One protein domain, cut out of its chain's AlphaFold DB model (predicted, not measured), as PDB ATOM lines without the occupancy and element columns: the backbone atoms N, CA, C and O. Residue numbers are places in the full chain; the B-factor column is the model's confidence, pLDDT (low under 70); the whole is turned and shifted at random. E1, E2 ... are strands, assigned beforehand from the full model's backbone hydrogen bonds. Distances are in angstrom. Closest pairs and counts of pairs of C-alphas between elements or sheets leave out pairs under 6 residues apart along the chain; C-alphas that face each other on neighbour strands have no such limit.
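This is residues 34 to 74 of the 94 residues of the protein "Hypothetical protein" of Rotaria sp. Silwood2 (UniProt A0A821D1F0). With little regular structure, this small flat domain is a short two-strand hairpin, E1 and E2, with a long looping stretch, residues 34 to 52, folded along one side of it. The loop of residues 57 to 66 lies at one end of the hairpin, and residues 71 to 74 continue past E2 at the other. The printed part has 41 residues, with no named helix and two named strands, E1 then E2, in an antiparallel sheet; the class is all strand, though the strands hold only 8 residues. It is compact, with a radius of gyration of the C-alphas of 10.3 A and spans of 32 by 21 by 11 A.

E1, residues 53 to 56, and E2, residues 67 to 70, form a hairpin, antiparallel at 150 degrees. C-alphas 56 and 67 face each other at 4.3 A. N 55 and O 68, 2.9 A apart, are within hydrogen-bond range.

E1 starts at C-alpha 53 (-6.366, -50.722, -50.158) and measures 10.1 A. E2 measures 9.8 A, ending at C-alpha 70 (-3.716, -50.946, -54.310).

The farthest C-alphas, Asn 62 and Gly 74, are 32.3 A apart. The printed part has no cut, and the E1 to E2 link is short. Residues 34 to 37, 44 and 60 to 62 have pLDDT under 70.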
ATOM      1  N   GLN A  34       2.014 -37.483 -40.914       55.06
ATOM      2  CA  GLN A  34       1.898 -36.725 -42.147       55.06
ATOM      3  C   GLN A  34       1.265 -37.534 -43.286       55.06
ATOM      4  O   GLN A  34       1.331 -37.136 -44.441       55.06
ATOM      5  N   LEU A  35       0.560 -38.626 -42.980       58.06
ATOM      6  CA  LEU A  35      -0.824 -38.533 -43.407       58.06
ATOM      7  C   LEU A  35      -1.449 -37.587 -42.394       58.06
ATOM      8  O   LEU A  35      -1.472 -37.893 -41.200       58.06
ATOM      9  N   GLN A  36      -1.866 -36.412 -42.839       59.41
ATOM     10  CA  GLN A  36      -2.696 -35.553 -42.008       59.41
ATOM     11  C   GLN A  36      -3.866 -36.409 -41.499       59.41
ATOM     12  O   GLN A  36      -4.352 -37.271 -42.230       59.41
ATOM     13  N   ALA A  37      -4.308 -36.214 -40.254       63.03
ATOM     14  CA  ALA A  37      -5.400 -37.006 -39.667       63.03
ATOM     15  C   ALA A  37      -6.694 -36.981 -40.515       63.03
ATOM     16  O   ALA A  37      -7.566 -37.820 -40.339       63.03
ATOM     17  N   ASN A  38      -6.774 -36.040 -41.462       70.88
ATOM     18  CA  ASN A  38      -7.835 -35.850 -42.441       70.88
ATOM     19  C   ASN A  38      -7.420 -36.218 -43.888       70.88
ATOM     20  O   ASN A  38      -7.874 -35.610 -44.853       70.88
ATOM     21  N   HIS A  39      -6.479 -37.147 -44.072       79.81
ATOM     22  CA  HIS A  39      -6.127 -37.651 -45.405       79.81
ATOM     23  C   HIS A  39      -7.255 -38.536 -45.950       79.81
ATOM     24  O   HIS A  39      -7.859 -39.303 -45.197       79.81
ATOM     25  N   THR A  40      -7.516 -38.475 -47.256       83.75
ATOM     26  CA  THR A  40      -8.613 -39.205 -47.914       83.75
ATOM     27  C   THR A  40      -8.605 -40.715 -47.626       83.75
ATOM     28  O   THR A  40      -9.671 -41.300 -47.482       83.75
ATOM     29  N   CYS A  41      -7.438 -41.350 -47.451       81.94
ATOM     30  CA  CYS A  41      -7.343 -42.775 -47.100       81.94
ATOM     31  C   CYS A  41      -7.656 -43.105 -45.627       81.94
ATOM     32  O   CYS A  41      -7.849 -44.275 -45.303       81.94
ATOM     33  N   LEU A  42      -7.622 -42.114 -44.732       78.19
ATOM     34  CA  LEU A  42      -7.928 -42.248 -43.298       78.19
ATOM     35  C   LEU A  42      -9.367 -41.837 -42.967       78.19
ATOM     36  O   LEU A  42      -9.845 -42.121 -41.871       78.19
ATOM     37  N   SER A  43     -10.046 -41.160 -43.895       76.81
ATOM     38  CA  SER A  43     -11.464 -40.840 -43.775       76.81
ATOM     39  C   SER A  43     -12.312 -42.115 -43.849       76.81
ATOM     40  O   SER A  43     -11.944 -43.080 -44.519       76.81
ATOM     41  N   ASN A  44     -13.486 -42.108 -43.210       69.56
ATOM     42  CA  ASN A  44     -14.434 -43.230 -43.251       69.56
ATOM     43  C   ASN A  44     -14.903 -43.586 -44.680       69.56
ATOM     44  O   ASN A  44     -15.430 -44.675 -44.887       69.56
ATOM     45  N   ASN A  45     -14.680 -42.705 -45.664       76.69
ATOM     46  CA  ASN A  45     -14.931 -42.963 -47.080       76.69
ATOM     47  C   ASN A  45     -13.626 -43.274 -47.821       76.69
ATOM     48  O   ASN A  45     -13.008 -42.388 -48.411       76.69
ATOM     49  N   ASN A  46     -13.227 -44.548 -47.819       81.75
ATOM     50  CA  ASN A  46     -12.152 -45.030 -48.680       81.75
ATOM     51  C   ASN A  46     -12.577 -44.894 -50.164       81.75
ATOM     52  O   ASN A  46     -13.591 -45.485 -50.541       81.75
ATOM     53  N   PRO A  47     -11.827 -44.162 -51.013       87.31
ATOM     54  CA  PRO A  47     -12.158 -43.993 -52.431       87.31
ATOM     55  C   PRO A  47     -11.968 -45.273 -53.260       87.31
ATOM     56  O   PRO A  47     -12.529 -45.388 -54.348       87.31
ATOM     57  N   CYS A  48     -11.191 -46.240 -52.766       90.88
ATOM     58  CA  CYS A  48     -10.895 -47.470 -53.486       90.88
ATOM     59  C   CYS A  48     -12.064 -48.461 -53.411       90.88
ATOM     60  O   CYS A  48     -12.478 -48.888 -52.329       90.88
ATOM     61  N   LEU A  49     -12.547 -48.888 -54.574       90.06
ATOM     62  CA  LEU A  49     -13.624 -49.856 -54.735       90.06
ATOM     63  C   LEU A  49     -13.093 -51.299 -54.706       90.06
ATOM     64  O   LEU A  49     -11.891 -51.561 -54.650       90.06
ATOM     65  N   ASN A  50     -14.016 -52.266 -54.715       87.06
ATOM     66  CA  ASN A  50     -13.719 -53.693 -54.903       87.06
ATOM     67  C   ASN A  50     -12.718 -54.302 -53.898       87.06
ATOM     68  O   ASN A  50     -12.053 -55.300 -54.179       87.06
ATOM     69  N   GLY A  51     -12.644 -53.732 -52.691       84.94
ATOM     70  CA  GLY A  51     -11.743 -54.194 -51.635       84.94
ATOM     71  C   GLY A  51     -10.275 -53.808 -51.852       84.94
ATOM     72  O   GLY A  51      -9.398 -54.453 -51.261       84.94
ATOM     73  N   GLY A  52     -10.013 -52.798 -52.687       88.38
ATOM     74  CA  GLY A  52      -8.703 -52.170 -52.840       88.38
ATOM     75  C   GLY A  52      -8.256 -51.443 -51.568       88.38
ATOM     76  O   GLY A  52      -9.074 -50.922 -50.800       88.38
ATOM     77  N   LYS A  53      -6.944 -51.420 -51.316       88.88
ATOM     78  CA  LYS A  53      -6.366 -50.722 -50.158       88.88
ATOM     79  C   LYS A  53      -5.923 -49.321 -50.566       88.88
ATOM     80  O   LYS A  53      -5.129 -49.169 -51.487       88.88
ATOM     81  N   CYS A  54      -6.382 -48.306 -49.842       88.62
ATOM     82  CA  CYS A  54      -5.943 -46.933 -50.073       88.62
ATOM     83  C   CYS A  54      -4.551 -46.704 -49.496       88.62
ATOM     84  O   CYS A  54      -4.284 -47.032 -48.333       88.62
ATOM     85  N   ARG A  55      -3.662 -46.127 -50.302       86.25
ATOM     86  CA  ARG A  55      -2.307 -45.759 -49.902       86.25
ATOM     87  C   ARG A  55      -2.070 -44.279 -50.204       86.25
ATOM     88  O   ARG A  55      -2.289 -43.837 -51.328       86.25
ATOM     89  N   PRO A  56      -1.602 -43.487 -49.232       83.06
ATOM     90  CA  PRO A  56      -1.233 -42.097 -49.484       83.06
ATOM     91  C   PRO A  56       0.047 -42.021 -50.329       83.06
ATOM     92  O   PRO A  56       0.920 -42.893 -50.257       83.06
ATOM     93  N   ILE A  57       0.209 -40.929 -51.071       82.38
ATOM     94  CA  ILE A  57       1.467 -40.636 -51.763       82.38
ATOM     95  C   ILE A  57       2.378 -39.866 -50.803       82.38
ATOM     96  O   ILE A  57       2.232 -38.663 -50.611       82.38
ATOM     97  N   MET A  58       3.354 -40.563 -50.216       71.56
ATOM     98  CA  MET A  58       4.223 -40.017 -49.158       71.56
ATOM     99  C   MET A  58       5.062 -38.802 -49.586       71.56
ATOM    100  O   MET A  58       5.478 -38.024 -48.734       71.56
ATOM    101  N   ASN A  59       5.297 -38.607 -50.887       71.31
ATOM    102  CA  ASN A  59       6.022 -37.440 -51.403       71.31
ATOM    103  C   ASN A  59       5.167 -36.160 -51.444       71.31
ATOM    104  O   ASN A  59       5.708 -35.075 -51.645       71.31
ATOM    105  N   LYS A  60       3.848 -36.266 -51.248       68.38
ATOM    106  CA  LYS A  60       2.902 -35.144 -51.276       68.38
ATOM    107  C   LYS A  60       2.262 -34.930 -49.907       68.38
ATOM    108  O   LYS A  60       1.060 -35.031 -49.718       68.38
ATOM    109  N   VAL A  61       3.111 -34.612 -48.940       63.81
ATOM    110  CA  VAL A  61       2.771 -34.507 -47.515       63.81
ATOM    111  C   VAL A  61       1.745 -33.403 -47.198       63.81
ATOM    112  O   VAL A  61       0.959 -33.510 -46.255       63.81
ATOM    113  N   ASN A  62       1.737 -32.345 -48.011       69.25
ATOM    114  CA  ASN A  62       0.824 -31.211 -47.860       69.25
ATOM    115  C   ASN A  62      -0.512 -31.417 -48.596       69.25
ATOM    116  O   ASN A  62      -1.413 -30.602 -48.432       69.25
ATOM    117  N   ASP A  63      -0.639 -32.478 -49.395       75.56
ATOM    118  CA  ASP A  63      -1.823 -32.767 -50.200       75.56
ATOM    119  C   ASP A  63      -2.601 -33.937 -49.586       75.56
ATOM    120  O   ASP A  63      -2.174 -35.094 -49.607       75.56
ATOM    121  N   THR A  64      -3.768 -33.630 -49.026       76.50
ATOM    122  CA  THR A  64      -4.651 -34.610 -48.383       76.50
ATOM    123  C   THR A  64      -5.404 -35.496 -49.365       76.50
ATOM    124  O   THR A  64      -5.924 -36.528 -48.942       76.50
ATOM    125  N   GLN A  65      -5.440 -35.119 -50.647       80.19
ATOM    126  CA  GLN A  65      -6.169 -35.805 -51.714       80.19
ATOM    127  C   GLN A  65      -5.264 -36.679 -52.581       80.19
ATOM    128  O   GLN A  65      -5.748 -37.447 -53.406       80.19
ATOM    129  N   SER A  66      -3.946 -36.599 -52.400       85.38
ATOM    130  CA  SER A  66      -3.010 -37.448 -53.127       85.38
ATOM    131  C   SER A  66      -2.963 -38.858 -52.534       85.38
ATOM    132  O   SER A  66      -2.369 -39.108 -51.477       85.38
ATOM    133  N   TYR A  67      -3.575 -39.799 -53.246       87.44
ATOM    134  CA  TYR A  67      -3.598 -41.222 -52.926       87.44
ATOM    135  C   TYR A  67      -3.432 -42.074 -54.186       87.44
ATOM    136  O   TYR A  67      -3.523 -41.589 -55.311       87.44
ATOM    137  N   TRP A  68      -3.184 -43.361 -53.979       88.88
ATOM    138  CA  TRP A  68      -3.309 -44.387 -55.000       88.88
ATOM    139  C   TRP A  68      -3.976 -45.624 -54.395       88.88
ATOM    140  O   TRP A  68      -3.850 -45.896 -53.194       88.88
ATOM    141  N   CYS A  69      -4.710 -46.358 -55.223       91.31
ATOM    142  CA  CYS A  69      -5.407 -47.565 -54.805       91.31
ATOM    143  C   CYS A  69      -4.602 -48.813 -55.167       91.31
ATOM    144  O   CYS A  69      -4.279 -49.066 -56.324       91.31
ATOM    145  N   GLU A  70      -4.296 -49.618 -54.156       91.06
ATOM    146  CA  GLU A  70      -3.716 -50.946 -54.310       91.06
ATOM    147  C   GLU A  70      -4.856 -51.932 -54.605       91.06
ATOM    148  O   GLU A  70      -5.545 -52.406 -53.692       91.06
ATOM    149  N   CYS A  71      -5.104 -52.170 -55.893       90.88
ATOM    150  CA  CYS A  71      -6.193 -53.021 -56.368       90.88
ATOM    151  C   CYS A  71      -5.928 -54.509 -56.125       90.88
ATOM    152  O   CYS A  71      -4.788 -54.974 -56.125       90.88
ATOM    153  N   ARG A  72      -7.006 -55.276 -55.912       87.31
ATOM    154  CA  ARG A  72      -6.937 -56.740 -55.823       87.31
ATOM    155  C   ARG A  72      -6.840 -57.354 -57.215       87.31
ATOM    156  O   ARG A  72      -7.222 -56.726 -58.200       87.31
ATOM    157  N   ASN A  73      -6.383 -58.604 -57.273       83.88
ATOM    158  CA  ASN A  73      -6.310 -59.344 -58.528       83.88
ATOM    159  C   ASN A  73      -7.680 -59.368 -59.229       83.88
ATOM    160  O   ASN A  73      -8.701 -59.588 -58.574       83.88
ATOM    161  N   GLY A  74      -7.695 -59.082 -60.531       81.94
ATOM    162  CA  GLY A  74      -8.925 -58.914 -61.308       81.94
ATOM    163  C   GLY A  74      -9.703 -57.622 -61.055       81.94
ATOM    164  O   GLY A  74     -10.865 -57.528 -61.436       81.94
TER     165      GLY A  74